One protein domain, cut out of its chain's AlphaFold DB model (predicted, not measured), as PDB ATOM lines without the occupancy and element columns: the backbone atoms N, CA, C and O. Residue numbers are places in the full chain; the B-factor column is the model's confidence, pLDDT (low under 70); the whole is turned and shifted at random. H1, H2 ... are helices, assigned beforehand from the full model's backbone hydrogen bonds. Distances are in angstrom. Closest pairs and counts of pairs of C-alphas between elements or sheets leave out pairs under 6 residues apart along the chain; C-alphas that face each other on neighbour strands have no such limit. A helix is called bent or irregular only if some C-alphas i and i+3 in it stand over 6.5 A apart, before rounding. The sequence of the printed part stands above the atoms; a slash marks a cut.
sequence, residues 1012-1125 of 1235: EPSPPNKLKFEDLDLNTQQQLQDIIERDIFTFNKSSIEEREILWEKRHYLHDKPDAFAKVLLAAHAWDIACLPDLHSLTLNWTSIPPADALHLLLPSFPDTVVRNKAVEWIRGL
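What this domain is: This is residues 1012 to 1125 of the 1235 residues of the protein "Phosphatidylinositol 4-phosphate 3-kinase C2 domain-containing subunit beta" of Armadillidium vulgare (UniProt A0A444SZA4). Short helices gather round H4 in the middle, with H1 and H3 on one side and the hairpin of H6 and H7 on the other. H5 is side by side with H7, little H2 is near H4, and residues 1012 to 1025 run along the outside from H5 to H1. The 114 printed residues include seven named helices, H1 to H7 in chain order, and no named strand; the class is all helix. The whole is compact, with a radius of gyration of the C-alphas of 13.5 A and spans of 37 by 29 by 24 A.

How they stand to each other: H1, residues 1026 to 1036, only just touches H4, residues 1065 to 1073, with 3 pairs of C-alphas within 8 A; the closest are Ile 1036 and Ala 1067, 5.3 A, and the lines are about perpendicular at 80 degrees. H2, residues 1040 to 1043, is close to H4 but not clearly touching, the closest C-alphas being Ile 1040 and Lys 1070, 7.1 A. H3, residues 1048 to 1056, touches H4 at a steep tilt of 63 degrees, opposite ways; C-alphas 1055 and 1071 are closest, 6.0 A. H5, residues 1083 to 1091, touches H7, residues 1112 to 1122, at a shallow tilt of 3 degrees, the same way, closest at C-alphas 1090 and 1114, 6.3 A. H6, residues 1100 to 1105, forms a helical hairpin with H7, closest at C-alphas 1101 and 1118, 5.2 A. H1 and H7 are apart. Every O i to N i+4 pair is within hydrogen-bond range in H1, H3, H5 and H7, against 3 of 5 in H4 and 0 of 2 in H6, where 3 of 3 O i to N i+3 pairs are; H2 is too short for an O i to N i+4 pair.

Where its parts are: H1 begins at C-alpha 1026 (68.381, -8.857, 112.964) and is 15.0 A long. H4, 14.3 A, is irregular: C-alphas 1066 and 1069 are 7.1 A apart. H7, 15.0 A, ends at C-alpha 1122 (39.712, 0.785, 97.321).

The domain as a whole: The C-alphas farthest apart, of Asp 1025 and Leu 1125, are 37.7 A apart. The printed part has no cut, no link between helices is long, and no printed residue is under pLDDT 70.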
ATOM      1  N   GLU A1012      58.548   9.000  84.131       91.31
ATOM      2  CA  GLU A1012      58.635   7.549  83.950       91.31
ATOM      3  C   GLU A1012      59.169   6.896  85.247       91.31
ATOM      4  O   GLU A1012      60.198   7.340  85.766       91.31
ATOM      5  N   PRO A1013      58.495   5.873  85.811       91.88
ATOM      6  CA  PRO A1013      58.981   5.164  86.995       91.88
ATOM      7  C   PRO A1013      60.317   4.453  86.740       91.88
ATOM      8  O   PRO A1013      60.525   3.857  85.683       91.88
ATOM      9  N   SER A1014      61.205   4.460  87.735       92.25
ATOM     10  CA  SER A1014      62.462   3.706  87.689       92.25
ATOM     11  C   SER A1014      62.208   2.183  87.679       92.25
ATOM     12  O   SER A1014      61.157   1.724  88.143       92.25
ATOM     13  N   PRO A1015      63.140   1.351  87.173       89.75
ATOM     14  CA  PRO A1015      63.013  -0.103  87.287       89.75
ATOM     15  C   PRO A1015      62.969  -0.532  88.770       89.75
ATOM     16  O   PRO A1015      63.757  -0.017  89.566       89.75
ATOM     17  N   PRO A1016      62.079  -1.465  89.161       86.62
ATOM     18  CA  PRO A1016      61.822  -1.769  90.567       86.62
ATOM     19  C   PRO A1016      63.021  -2.425  91.260       86.62
ATOM     20  O   PRO A1016      63.378  -3.571  90.979       86.62
ATOM     21  N   ASN A1017      63.605  -1.710  92.220       88.00
ATOM     22  CA  ASN A1017      64.686  -2.195  93.071       88.00
ATOM     23  C   ASN A1017      64.118  -2.922  94.304       88.00
ATOM     24  O   ASN A1017      64.027  -2.339  95.381       88.00
ATOM     25  N   LYS A1018      63.703  -4.185  94.142       88.31
ATOM     26  CA  LYS A1018      63.213  -5.017  95.256       88.31
ATOM     27  C   LYS A1018      64.359  -5.754  95.952       88.31
ATOM     28  O   LYS A1018      65.030  -6.571  95.323       88.31
ATOM     29  N   LEU A1019      64.532  -5.508  97.249       91.31
ATOM     30  CA  LEU A1019      65.466  -6.209  98.136       91.31
ATOM     31  C   LEU A1019      64.678  -7.040  99.162       91.31
ATOM     32  O   LEU A1019      63.517  -6.738  99.438       91.31
ATOM     33  N   LYS A1020      65.278  -8.101  99.712       91.25
ATOM     34  CA  LYS A1020      64.589  -9.007 100.644       91.25
ATOM     35  C   LYS A1020      64.797  -8.580 102.086       91.25
ATOM     36  O   LYS A1020      65.935  -8.367 102.494       91.25
ATOM     37  N   PHE A1021      63.731  -8.535 102.877       92.06
ATOM     38  CA  PHE A1021      63.798  -8.143 104.288       92.06
ATOM     39  C   PHE A1021      64.789  -8.997 105.105       92.06
ATOM     40  O   PHE A1021      65.452  -8.482 106.002       92.06
ATOM     41  N   GLU A1022      64.948 -10.274 104.749       92.44
ATOM     42  CA  GLU A1022      65.866 -11.218 105.394       92.44
ATOM     43  C   GLU A1022      67.357 -10.907 105.160       92.44
ATOM     44  O   GLU A1022      68.195 -11.411 105.909       92.44
ATOM     45  N   ASP A1023      67.700 -10.091 104.155       93.06
ATOM     46  CA  ASP A1023      69.085  -9.691 103.856       93.06
ATOM     47  C   ASP A1023      69.596  -8.576 104.808       93.06
ATOM     48  O   ASP A1023      70.783  -8.239 104.792       93.06
ATOM     49  N   LEU A1024      68.721  -7.999 105.648       92.94
ATOM     50  CA  LEU A1024      69.073  -7.049 106.714       92.94
ATOM     51  C   LEU A1024      69.574  -7.766 107.978       92.94
ATOM     52  O   LEU A1024      69.231  -8.918 108.232       92.94
ATOM     53  N   ASP A1025      70.329  -7.073 108.834       94.19
ATOM     54  CA  ASP A1025      70.691  -7.608 110.150       94.19
ATOM     55  C   ASP A1025      69.484  -7.656 111.108       94.19
ATOM     56  O   ASP A1025      68.560  -6.849 111.016       94.19
ATOM     57  N   LEU A1026      69.510  -8.590 112.064       93.75
ATOM     58  CA  LEU A1026      68.381  -8.857 112.964       93.75
ATOM     59  C   LEU A1026      67.978  -7.650 113.835       93.75
ATOM     60  O   LEU A1026      66.810  -7.531 114.198       93.75
ATOM     61  N   ASN A1027      68.912  -6.750 114.164       93.94
ATOM     62  CA  ASN A1027      68.606  -5.562 114.960       93.94
ATOM     63  C   ASN A1027      67.872  -4.513 114.111       93.94
ATOM     64  O   ASN A1027      66.845  -3.996 114.542       93.94
ATOM     65  N   THR A1028      68.330  -4.269 112.880       92.75
ATOM     66  CA  THR A1028      67.608  -3.436 111.905       92.75
ATOM     67  C   THR A1028      66.246  -4.042 111.545       92.75
ATOM     68  O   THR A1028      65.266  -3.306 111.462       92.75
ATOM     69  N   GLN A1029      66.140  -5.370 111.384       93.75
ATOM     70  CA  GLN A1029      64.851  -6.041 111.155       93.75
ATOM     71  C   GLN A1029      63.869  -5.787 112.309       93.75
ATOM     72  O   GLN A1029      62.741  -5.371 112.054       93.75
ATOM     73  N   GLN A1030      64.295  -5.987 113.564       94.00
ATOM     74  CA  GLN A1030      63.446  -5.729 114.731       94.00
ATOM     75  C   GLN A1030      63.069  -4.247 114.825       94.00
ATOM     76  O   GLN A1030      61.893  -3.938 114.949       94.00
ATOM     77  N   GLN A1031      64.026  -3.325 114.676       93.75
ATOM     78  CA  GLN A1031      63.758  -1.886 114.742       93.75
ATOM     79  C   GLN A1031      62.766  -1.426 113.661       93.75
ATOM     80  O   GLN A1031      61.872  -0.631 113.944       93.75
ATOM     81  N   LEU A1032      62.885  -1.933 112.428       93.56
ATOM     82  CA  LEU A1032      61.919  -1.647 111.365       93.56
ATOM     83  C   LEU A1032      60.542  -2.233 111.688       93.56
ATOM     84  O   LEU A1032      59.546  -1.539 111.514       93.56
ATOM     85  N   GLN A1033      60.470  -3.468 112.189       93.88
ATOM     86  CA  GLN A1033      59.210  -4.094 112.594       93.88
ATOM     87  C   GLN A1033      58.537  -3.299 113.734       93.88
ATOM     88  O   GLN A1033      57.369  -2.938 113.608       93.88
ATOM     89  N   ASP A1034      59.297  -2.894 114.757       91.81
ATOM     90  CA  ASP A1034      58.850  -2.041 115.871       91.81
ATOM     91  C   ASP A1034      58.358  -0.658 115.409       91.81
ATOM     92  O   ASP A1034      57.552  -0.031 116.094       91.81
ATOM     93  N   ILE A1035      58.860  -0.132 114.285       90.38
ATOM     94  CA  ILE A1035      58.400   1.124 113.664       90.38
ATOM     95  C   ILE A1035      57.134   0.887 112.823       90.38
ATOM     96  O   ILE A1035      56.235   1.732 112.801       90.38
ATOM     97  N   ILE A1036      57.043  -0.259 112.143       91.50
ATOM     98  CA  ILE A1036      55.923  -0.637 111.272       91.50
ATOM     99  C   ILE A1036      54.675  -1.006 112.083       91.50
ATOM    100  O   ILE A1036      53.578  -0.649 111.662       91.50
ATOM    101  N   GLU A1037      54.819  -1.628 113.253       90.31
ATOM    102  CA  GLU A1037      53.694  -2.007 114.127       90.31
ATOM    103  C   GLU A1037      53.068  -0.824 114.892       90.31
ATOM    104  O   GLU A1037      51.961  -0.941 115.418       90.31
ATOM    105  N   ARG A1038      53.725   0.345 114.928       88.25
ATOM    106  CA  ARG A1038      53.147   1.568 115.512       88.25
ATOM    107  C   ARG A1038      52.012   2.113 114.646       88.25
ATOM    108  O   ARG A1038      52.036   2.028 113.415       88.25
ATOM    109  N   ASP A1039      51.052   2.768 115.287       84.12
ATOM    110  CA  ASP A1039      50.028   3.537 114.591       84.12
ATOM    111  C   ASP A1039      50.634   4.765 113.884       84.12
ATOM    112  O   ASP A1039      51.729   5.240 114.209       84.12
ATOM    113  N   ILE A1040      49.913   5.312 112.904       79.00
ATOM    114  CA  ILE A1040      50.411   6.440 112.109       79.00
ATOM    115  C   ILE A1040      50.527   7.739 112.931       79.00
ATOM    116  O   ILE A1040      51.299   8.624 112.566       79.00
ATOM    117  N   PHE A1041      49.829   7.869 114.066       73.62
ATOM    118  CA  PHE A1041      49.872   9.064 114.914       73.62
ATOM    119  C   PHE A1041      51.063   9.042 115.884       73.62
ATOM    120  O   PHE A1041      51.666  10.092 116.119       73.62
ATOM    121  N   THR A1042      51.465   7.869 116.388       78.81
ATOM    122  CA  THR A1042      52.759   7.709 117.080       78.81
ATOM    123  C   THR A1042      53.920   7.782 116.089       78.81
ATOM    124  O   THR A1042      54.915   8.442 116.380       78.81
ATOM    125  N   PHE A1043      53.798   7.201 114.887       80.50
ATOM    126  CA  PHE A1043      54.841   7.325 113.860       80.50
ATOM    127  C   PHE A1043      55.073   8.782 113.423       80.50
ATOM    128  O   PHE A1043      56.219   9.196 113.277       80.50
ATOM    129  N   ASN A1044      54.031   9.612 113.312       73.00
ATOM    130  CA  ASN A1044      54.202  11.047 113.049       73.00
ATOM    131  C   ASN A1044      54.881  11.824 114.199       73.00
ATOM    132  O   ASN A1044      55.213  12.990 114.026       73.00
ATOM    133  N   LYS A1045      55.132  11.191 115.352       75.44
ATOM    134  CA  LYS A1045      55.928  11.725 116.473       75.44
ATOM    135  C   LYS A1045      57.254  10.972 116.677       75.44
ATOM    136  O   LYS A1045      57.914  11.184 117.691       75.44
ATOM    137  N   SER A1046      57.622  10.089 115.743       76.19
ATOM    138  CA  SER A1046      58.899   9.359 115.747       76.19
ATOM    139  C   SER A1046      60.096  10.300 115.611       76.19
ATOM    140  O   SER A1046      59.966  11.450 115.174       76.19
ATOM    141  N   SER A1047      61.273   9.810 116.001       80.00
ATOM    142  CA  SER A1047      62.504  10.589 115.874       80.00
ATOM    143  C   SER A1047      62.920  10.742 114.402       80.00
ATOM    144  O   SER A1047      62.464  10.007 113.521       80.00
ATOM    145  N   ILE A1048      63.795  11.709 114.108       83.12
ATOM    146  CA  ILE A1048      64.295  11.907 112.737       83.12
ATOM    147  C   ILE A1048      65.083  10.666 112.297       83.12
ATOM    148  O   ILE A1048      64.918  10.195 111.178       83.12
ATOM    149  N   GLU A1049      65.856  10.080 113.208       86.00
ATOM    150  CA  GLU A1049      66.648   8.867 113.010       86.00
ATOM    151  C   GLU A1049      65.779   7.648 112.655       86.00
ATOM    152  O   GLU A1049      66.141   6.874 111.772       86.00
ATOM    153  N   GLU A1050      64.607   7.484 113.283       86.94
ATOM    154  CA  GLU A1050      63.667   6.403 112.943       86.94
ATOM    155  C   GLU A1050      63.088   6.563 111.525       86.94
ATOM    156  O   GLU A1050      62.901   5.571 110.815       86.94
ATOM    157  N   ARG A1051      62.849   7.805 111.083       88.19
ATOM    158  CA  ARG A1051      62.368   8.114 109.725       88.19
ATOM    159  C   ARG A1051      63.471   7.940 108.678       88.19
ATOM    160  O   ARG A1051      63.223   7.309 107.655       88.19
ATOM    161  N   GLU A1052      64.683   8.417 108.960       90.12
ATOM    162  CA  GLU A1052      65.875   8.225 108.119       90.12
ATOM    163  C   GLU A1052      66.158   6.729 107.894       90.12
ATOM    164  O   GLU A1052      66.332   6.307 106.754       90.12
ATOM    165  N   ILE A1053      66.113   5.894 108.944       92.44
ATOM    166  CA  ILE A1053      66.299   4.434 108.826       92.44
ATOM    167  C   ILE A1053      65.191   3.799 107.969       92.44
ATOM    168  O   ILE A1053      65.483   2.984 107.089       92.44
ATOM    169  N   LEU A1054      63.927   4.186 108.174       92.12
ATOM    170  CA  LEU A1054      62.807   3.681 107.375       92.12
ATOM    171  C   LEU A1054      62.937   4.065 105.888       92.12
ATOM    172  O   LEU A1054      62.634   3.255 105.008       92.12
ATOM    173  N   TRP A1055      63.423   5.275 105.599       92.56
ATOM    174  CA  TRP A1055      63.679   5.740 104.239       92.56
ATOM    175  C   TRP A1055      64.910   5.073 103.610       92.56
ATOM    176  O   TRP A1055      64.854   4.660 102.449       92.56
ATOM    177  N   GLU A1056      66.006   4.897 104.353       92.81
ATOM    178  CA  GLU A1056      67.220   4.223 103.875       92.81
ATOM    179  C   GLU A1056      66.925   2.766 103.488       92.81
ATOM    180  O   GLU A1056      67.374   2.293 102.443       92.81
ATOM    181  N   LYS A1057      66.116   2.059 104.291       94.12
ATOM    182  CA  LYS A1057      65.767   0.649 104.058       94.12
ATOM    183  C   LYS A1057      64.478   0.443 103.244       94.12
ATOM    184  O   LYS A1057      64.027  -0.693 103.116       94.12
ATOM    185  N   ARG A1058      63.898   1.485 102.630       93.69
ATOM    186  CA  ARG A1058      62.603   1.417 101.903       93.69
ATOM    187  C   ARG A1058      62.492   0.280 100.874       93.69
ATOM    188  O   ARG A1058      61.456  -0.374 100.793       93.69
ATOM    189  N   HIS A1059      63.570  -0.011 100.140       93.69
ATOM    190  CA  HIS A1059      63.621  -1.069  99.115       93.69
ATOM    191  C   HIS A1059      63.534  -2.502  99.673       93.69
ATOM    192  O   HIS A1059      63.275  -3.429  98.910       93.69
ATOM    193  N   TYR A1060      63.702  -2.687 100.987       94.25
ATOM    194  CA  TYR A1060      63.542  -3.964 101.699       94.25
ATOM    195  C   TYR A1060      62.102  -4.206 102.198       94.25
ATOM    196  O   TYR A1060      61.816  -5.256 102.768       94.25
ATOM    197  N   LEU A1061      61.199  -3.229 102.036       93.94
ATOM    198  CA  LEU A1061      59.881  -3.207 102.686       93.94
ATOM    199  C   LEU A1061      58.695  -3.438 101.734       93.94
ATOM    200  O   LEU A1061      57.560  -3.468 102.196       93.94
ATOM    201  N   HIS A1062      58.939  -3.665 100.438       91.19
ATOM    202  CA  HIS A1062      57.898  -3.871  99.412       91.19
ATOM    203  C   HIS A1062      56.834  -4.930  99.753       91.19
ATOM    204  O   HIS A1062      55.710  -4.856  99.245       91.19
ATOM    205  N   ASP A1063      57.194  -5.914 100.574       90.81
ATOM    206  CA  ASP A1063      56.352  -7.056 100.938       90.81
ATOM    207  C   ASP A1063      55.681  -6.871 102.324       90.81
ATOM    208  O   ASP A1063      55.028  -7.775 102.839       90.81
ATOM    209  N   LYS A1064      55.804  -5.670 102.914       92.00
ATOM    210  CA  LYS A1064      55.156  -5.225 104.160       92.00
ATOM    211  C   LYS A1064      54.092  -4.158 103.820       92.00
ATOM    212  O   LYS A1064      54.464  -3.016 103.538       92.00
ATOM    213  N   PRO A1065      52.779  -4.465 103.812       91.12
ATOM    214  CA  PRO A1065      51.754  -3.483 103.435       91.12
ATOM    215  C   PRO A1065      51.713  -2.284 104.400       91.12
ATOM    216  O   PRO A1065      51.748  -1.133 103.966       91.12
ATOM    217  N   ASP A1066      51.774  -2.548 105.707       89.75
ATOM    218  CA  ASP A1066      51.593  -1.572 106.803       89.75
ATOM    219  C   ASP A1066      52.729  -0.535 106.910       89.75
ATOM    220  O   ASP A1066      52.631   0.481 107.611       89.75
ATOM    221  N   ALA A1067      53.831  -0.791 106.198       92.06
ATOM    222  CA  ALA A1067      54.987   0.086 106.102       92.06
ATOM    223  C   ALA A1067      54.790   1.226 105.087       92.06
ATOM    224  O   ALA A1067      55.410   2.277 105.240       92.06
ATOM    225  N   PHE A1068      53.943   1.057 104.063       93.44
ATOM    226  CA  PHE A1068      53.929   1.941 102.890       93.44
ATOM    227  C   PHE A1068      53.641   3.408 103.231       93.44
ATOM    228  O   PHE A1068      54.431   4.292 102.900       93.44
ATOM    229  N   ALA A1069      52.555   3.671 103.963       91.94
ATOM    230  CA  ALA A1069      52.186   5.025 104.378       91.94
ATOM    231  C   ALA A1069      53.283   5.687 105.237       91.94
ATOM    232  O   ALA A1069      53.542   6.882 105.103       91.94
ATOM    233  N   LYS A1070      53.979   4.902 106.075       91.44
ATOM    234  CA  LYS A1070      55.098   5.374 106.902       91.44
ATOM    235  C   LYS A1070      56.334   5.699 106.052       91.44
ATOM    236  O   LYS A1070      56.940   6.746 106.252       91.44
ATOM    237  N   VAL A1071      56.666   4.859 105.067       92.94
ATOM    238  CA  VAL A1071      57.766   5.076 104.105       92.94
ATOM    239  C   VAL A1071      57.538   6.344 103.274       92.94
ATOM    240  O   VAL A1071      58.464   7.131 103.098       92.94
ATOM    241  N   LEU A1072      56.304   6.593 102.820       92.44
ATOM    242  CA  LEU A1072      55.953   7.826 102.106       92.44
ATOM    243  C   LEU A1072      56.048   9.079 102.999       92.44
ATOM    244  O   LEU A1072      56.531  10.114 102.547       92.44
ATOM    245  N   LEU A1073      55.645   8.985 104.273       89.38
ATOM    246  CA  LEU A1073      55.821  10.058 105.267       89.38
ATOM    247  C   LEU A1073      57.286  10.246 105.699       89.38
ATOM    248  O   LEU A1073      57.649  11.304 106.216       89.38
ATOM    249  N   ALA A1074      58.142   9.245 105.497       89.62
ATOM    250  CA  ALA A1074      59.583   9.326 105.716       89.62
ATOM    251  C   ALA A1074      60.353   9.913 104.519       89.62
ATOM    252  O   ALA A1074      61.534  10.202 104.665       89.62
ATOM    253  N   ALA A1075      59.722  10.131 103.359       89.38
ATOM    254  CA  ALA A1075      60.396  10.660 102.173       89.38
ATOM    255  C   ALA A1075      60.978  12.069 102.398       89.38
ATOM    256  O   ALA A1075      60.260  13.005 102.755       89.38
ATOM    257  N   HIS A1076      62.282  12.230 102.146       83.56
ATOM    258  CA  HIS A1076      63.009  13.483 102.415       83.56
ATOM    259  C   HIS A1076      62.588  14.633 101.484       83.56
ATOM    260  O   HIS A1076      62.624  15.799 101.876       83.56
ATOM    261  N   ALA A1077      62.205  14.310 100.246       85.25
ATOM    262  CA  ALA A1077      61.753  15.259  99.239       85.25
ATOM    263  C   ALA A1077      60.801  14.583  98.242       85.25
ATOM    264  O   ALA A1077      60.900  13.386  97.980       85.25
ATOM    265  N   TRP A1078      59.921  15.392  97.651       91.38
ATOM    266  CA  TRP A1078      59.021  15.023  96.551       91.38
ATOM    267  C   TRP A1078      59.398  15.791  95.269       91.38
ATOM    268  O   TRP A1078      58.541  16.231  94.505       91.38
ATOM    269  N   ASP A1079      60.701  16.020  95.072       89.06
ATOM    270  CA  ASP A1079      61.224  16.721  93.899       89.06
ATOM    271  C   ASP A1079      61.273  15.824  92.650       89.06
ATOM    272  O   ASP A1079      61.201  14.595  92.725       89.06
ATOM    273  N   ILE A1080      61.435  16.452  91.483       90.25
ATOM    274  CA  ILE A1080      61.450  15.787  90.168       90.25
ATOM    275  C   ILE A1080      62.496  14.654  90.098       90.25
ATOM    276  O   ILE A1080      62.307  13.695  89.350       90.25
ATOM    277  N   ALA A1081      63.586  14.735  90.872       89.31
ATOM    278  CA  ALA A1081      64.635  13.719  90.900       89.31
ATOM    279  C   ALA A1081      64.258  12.490  91.749       89.31
ATOM    280  O   ALA A1081      64.693  11.382  91.430       89.31
ATOM    281  N   CYS A1082      63.440  12.662  92.791       90.94
ATOM    282  CA  CYS A1082      62.970  11.583  93.662       90.94
ATOM    283  C   CYS A1082      61.720  10.861  93.120       90.94
ATOM    284  O   CYS A1082      61.545   9.668  93.387       90.94
ATOM    285  N   LEU A1083      60.864  11.541  92.341       93.69
ATOM    286  CA  LEU A1083      59.611  10.961  91.828       93.69
ATOM    287  C   LEU A1083      59.773   9.632  91.048       93.69
ATOM    288  O   LEU A1083      58.940   8.753  91.258       93.69
ATOM    289  N   PRO A1084      60.813   9.393  90.217       94.12
ATOM    290  CA  PRO A1084      61.003   8.092  89.567       94.12
ATOM    291  C   PRO A1084      61.131   6.909  90.542       94.12
ATOM    292  O   PRO A1084      60.602   5.838  90.244       94.12
ATOM    293  N   ASP A1085      61.784   7.089  91.698       93.06
ATOM    294  CA  ASP A1085      61.887   6.062  92.752       93.06
ATOM    295  C   ASP A1085      60.563   5.952  93.523       93.06
ATOM    296  O   ASP A1085      60.001   4.867  93.618       93.06
ATOM    297  N   LEU A1086      59.988   7.077  93.969       94.31
ATOM    298  CA  LEU A1086      58.703   7.116  94.690       94.31
ATOM    299  C   LEU A1086      57.542   6.486  93.897       94.31
ATOM    300  O   LEU A1086      56.761   5.705  94.450       94.31
ATOM    301  N   HIS A1087      57.441   6.763  92.595       95.50
ATOM    302  CA  HIS A1087      56.443   6.148  91.719       95.50
ATOM    303  C   HIS A1087      56.724   4.654  91.505       95.50
ATOM    304  O   HIS A1087      55.783   3.863  91.451       95.50
ATOM    305  N   SER A1088      57.994   4.239  91.421       94.75
ATOM    306  CA  SER A1088      58.347   2.818  91.298       94.75
ATOM    307  C   SER A1088      58.013   2.037  92.570       94.75
ATOM    308  O   SER A1088      57.387   0.979  92.488       94.75
ATOM    309  N   LEU A1089      58.326   2.592  93.747       94.25
ATOM    310  CA  LEU A1089      57.916   2.058  95.047       94.25
ATOM    311  C   LEU A1089      56.389   1.900  95.105       94.25
ATOM    312  O   LEU A1089      55.903   0.802  95.362       94.25
ATOM    313  N   THR A1090      55.647   2.959  94.768       94.94
ATOM    314  CA  THR A1090      54.172   2.995  94.771       94.94
ATOM    315  C   THR A1090      53.542   1.954  93.844       94.94
ATOM    316  O   THR A1090      52.645   1.215  94.250       94.94
ATOM    317  N   LEU A1091      54.002   1.861  92.595       93.56
ATOM    318  CA  LEU A1091      53.409   0.962  91.599       93.56
ATOM    319  C   LEU A1091      53.746  -0.517  91.847       93.56
ATOM    320  O   LEU A1091      52.969  -1.382  91.446       93.56
ATOM    321  N   ASN A1092      54.872  -0.804  92.511       92.56
ATOM    322  CA  ASN A1092      55.369  -2.162  92.761       92.56
ATOM    323  C   ASN A1092      55.210  -2.626  94.224       92.56
ATOM    324  O   ASN A1092      55.748  -3.678  94.589       92.56
ATOM    325  N   TRP A1093      54.517  -1.866  95.080       94.75
ATOM    326  CA  TRP A1093      54.212  -2.292  96.449       94.75
ATOM    327  C   TRP A1093      53.223  -3.462  96.476       94.75
ATOM    328  O   TRP A1093      52.404  -3.626  95.570       94.75
ATOM    329  N   THR A1094      53.293  -4.276  97.527       93.31
ATOM    330  CA  THR A1094      52.294  -5.320  97.791       93.31
ATOM    331  C   THR A1094      50.922  -4.697  98.047       93.31
ATOM    332  O   THR A1094      50.827  -3.597  98.588       93.31
ATOM    333  N   SER A1095      49.850  -5.381  97.634       92.06
ATOM    334  CA  SER A1095      48.490  -4.858  97.788       92.06
ATOM    335  C   SER A1095      48.153  -4.633  99.260       92.06
ATOM    336  O   SER A1095      48.245  -5.554 100.068       92.06
ATOM    337  N   ILE A1096      47.739  -3.411  99.583       92.38
ATOM    338  CA  ILE A1096      47.281  -3.021 100.919       92.38
ATOM    339  C   ILE A1096      45.789  -3.380 101.041       92.38
ATOM    340  O   ILE A1096      45.080  -3.303 100.029       92.38
ATOM    341  N   PRO A1097      45.286  -3.782 102.226       90.88
ATOM    342  CA  PRO A1097      43.855  -3.955 102.436       90.88
ATOM    343  C   PRO A1097      43.086  -2.672 102.066       90.88
ATOM    344  O   PRO A1097      43.532  -1.574 102.403       90.88
ATOM    345  N   PRO A1098      41.933  -2.763 101.385       89.81
ATOM    346  CA  PRO A1098      41.225  -1.576 100.899       89.81
ATOM    347  C   PRO A1098      40.823  -0.563 101.986       89.81
ATOM    348  O   PRO A1098      40.838   0.638 101.724       89.81
ATOM    349  N   ALA A1099      40.509  -1.026 103.202       87.25
ATOM    350  CA  ALA A1099      40.233  -0.159 104.347       87.25
ATOM    351  C   ALA A1099      41.488   0.622 104.787       87.25
ATOM    352  O   ALA A1099      41.431   1.836 104.963       87.25
ATOM    353  N   ASP A1100      42.647  -0.035 104.871       88.94
ATOM    354  CA  ASP A1100      43.916   0.620 105.212       88.94
ATOM    355  C   ASP A1100      44.409   1.563 104.106       88.94
ATOM    356  O   ASP A1100      45.045   2.581 104.391       88.94
ATOM    357  N   ALA A1101      44.055   1.290 102.847       93.62
ATOM    358  CA  ALA A1101      44.320   2.185 101.724       93.62
ATOM    359  C   ALA A1101      43.579   3.537 101.834       93.62
ATOM    360  O   ALA A1101      44.022   4.512 101.223       93.62
ATOM    361  N   LEU A1102      42.524   3.657 102.659       92.12
ATOM    362  CA  LEU A1102      41.861   4.941 102.941       92.12
ATOM    363  C   LEU A1102      42.813   5.963 103.587       92.12
ATOM    364  O   LEU A1102      42.673   7.162 103.341       92.12
ATOM    365  N   HIS A1103      43.826   5.520 104.346       90.12
ATOM    366  CA  HIS A1103      44.834   6.416 104.926       90.12
ATOM    367  C   HIS A1103      45.596   7.209 103.851       90.12
ATOM    368  O   HIS A1103      45.959   8.361 104.072       90.12
ATOM    369  N   LEU A1104      45.787   6.633 102.662       93.94
ATOM    370  CA  LEU A1104      46.476   7.270 101.534       93.94
ATOM    371  C   LEU A1104      45.613   8.319 100.810       93.94
ATOM    372  O   LEU A1104      46.087   8.972  99.883       93.94
ATOM    373  N   LEU A1105      44.355   8.505 101.230       94.31
ATOM    374  CA  LEU A1105      43.494   9.599 100.778       94.31
ATOM    375  C   LEU A1105      43.525  10.826 101.710       94.31
ATOM    376  O   LEU A1105      42.936  11.856 101.363       94.31
ATOM    377  N   LEU A1106      44.235  10.762 102.845       91.12
ATOM    378  CA  LEU A1106      44.399  11.880 103.785       91.12
ATOM    379  C   LEU A1106      45.165  13.076 103.162       91.12
ATOM    380  O   LEU A1106      45.942  12.880 102.224       91.12
ATOM    381  N   PRO A1107      45.018  14.311 103.693       88.06
ATOM    382  CA  PRO A1107      45.710  15.511 103.189       88.06
ATOM    383  C   PRO A1107      47.248  15.435 103.175       88.06
ATOM    384  O   PRO A1107      47.896  16.169 102.428       88.06
ATOM    385  N   SER A1108      47.824  14.538 103.981       87.50
ATOM    386  CA  SER A1108      49.262  14.251 104.049       87.50
ATOM    387  C   SER A1108      49.796  13.490 102.825       87.50
ATOM    388  O   SER A1108      51.007  13.447 102.623       87.50
ATOM    389  N   PHE A1109      48.910  12.917 102.000       92.25
ATOM    390  CA  PHE A1109      49.227  12.205 100.757       92.25
ATOM    391  C   PHE A1109      48.570  12.922  99.560       92.25
ATOM    392  O   PHE A1109      47.524  12.493  99.062       92.25
ATOM    393  N   PRO A1110      49.134  14.061  99.114       92.62
ATOM    394  CA  PRO A1110      48.593  14.833  97.995       92.62
ATOM    395  C   PRO A1110      48.904  14.214  96.624       92.62
ATOM    396  O   PRO A1110      48.124  14.417  95.698       92.62
ATOM    397  N   ASP A1111      50.015  13.478  96.497       94.75
ATOM    398  CA  ASP A1111      50.564  12.992  95.225       94.75
ATOM    399  C   ASP A1111      49.549  12.186  94.397       94.75
ATOM    400  O   ASP A1111      48.962  11.202  94.861       94.75
ATOM    401  N   THR A1112      49.367  12.584  93.136       93.56
ATOM    402  CA  THR A1112      48.354  11.992  92.257       93.56
ATOM    403  C   THR A1112      48.603  10.500  91.981       93.56
ATOM    404  O   THR A1112      47.642   9.754  91.791       93.56
ATOM    405  N   VAL A1113      49.851  10.014  91.965       95.25
ATOM    406  CA  VAL A1113      50.167   8.597  91.695       95.25
ATOM    407  C   VAL A1113      49.845   7.725  92.910       95.25
ATOM    408  O   VAL A1113      49.186   6.693  92.754       95.25
ATOM    409  N   VAL A1114      50.211   8.164  94.117       95.75
ATOM    410  CA  VAL A1114      49.844   7.521  95.390       95.75
ATOM    411  C   VAL A1114      48.328   7.456  95.546       95.75
ATOM    412  O   VAL A1114      47.786   6.378  95.791       95.75
ATOM    413  N   ARG A1115      47.620   8.574  95.332       96.00
ATOM    414  CA  ARG A1115      46.150   8.615  95.428       96.00
ATOM    415  C   ARG A1115      45.481   7.719  94.387       96.00
ATOM    416  O   ARG A1115      44.548   6.990  94.714       96.00
ATOM    417  N   ASN A1116      45.985   7.692  93.150       95.94
ATOM    418  CA  ASN A1116      45.492   6.771  92.123       95.94
ATOM    419  C   ASN A1116      45.674   5.299  92.527       95.94
ATOM    420  O   ASN A1116      44.768   4.498  92.291       95.94
ATOM    421  N   LYS A1117      46.802   4.941  93.159       96.12
ATOM    422  CA  LYS A1117      47.063   3.573  93.634       96.12
ATOM    423  C   LYS A1117      46.199   3.198  94.842       96.12
ATOM    424  O   LYS A1117      45.666   2.093  94.884       96.12
ATOM    425  N   ALA A1118      45.959   4.137  95.755       96.81
ATOM    426  CA  ALA A1118      44.994   3.970  96.839       96.81
ATOM    427  C   ALA A1118      43.586   3.663  96.303       96.81
ATOM    428  O   ALA A1118      42.951   2.706  96.735       96.81
ATOM    429  N   VAL A1119      43.124   4.414  95.297       96.94
ATOM    430  CA  VAL A1119      41.818   4.183  94.654       96.94
ATOM    431  C   VAL A1119      41.782   2.868  93.857       96.94
ATOM    432  O   VAL A1119      40.724   2.248  93.764       96.94
ATOM    433  N   GLU A1120      42.911   2.397  93.319       95.75
ATOM    434  CA  GLU A1120      43.026   1.061  92.711       95.75
ATOM    435  C   GLU A1120      42.741  -0.051  93.736       95.75
ATOM    436  O   GLU A1120      41.987  -0.974  93.429       95.75
ATOM    437  N   TRP A1121      43.265   0.069  94.961       95.25
ATOM    438  CA  TRP A1121      42.995  -0.867  96.059       95.25
ATOM    439  C   TRP A1121      41.570  -0.723  96.618       95.25
ATOM    440  O   TRP A1121      40.864  -1.720  96.755       95.25
ATOM    441  N   ILE A1122      41.086   0.505  96.845       95.69
ATOM    442  CA  ILE A1122      39.712   0.785  97.321       95.69
ATOM    443  C   ILE A1122      38.647   0.314  96.312       95.69
ATOM    444  O   ILE A1122      37.541  -0.064  96.696       95.69
ATOM    445  N   ARG A1123      38.969   0.238  95.014       93.12
ATOM    446  CA  ARG A1123      38.081  -0.365  94.004       93.12
ATOM    447  C   ARG A1123      37.806  -1.859  94.255       93.12
ATOM    448  O   ARG A1123      36.844  -2.367  93.682       93.12
ATOM    449  N   GLY A1124      38.573  -2.544  95.105       88.69
ATOM    450  CA  GLY A1124      38.286  -3.918  95.527       88.69
ATOM    451  C   GLY A1124      36.991  -4.084  96.339       88.69
ATOM    452  O   GLY A1124      36.439  -5.178  96.343       88.69
ATOM    453  N   LEU A1125      36.485  -3.019  96.976       90.00
ATOM    454  CA  LEU A1125      35.350  -3.088  97.907       90.00
ATOM    455  C   LEU A1125      34.010  -3.469  97.263       90.00
ATOM    456  O   LEU A1125      33.725  -3.112  96.112       90.00
TER     457      LEU A1125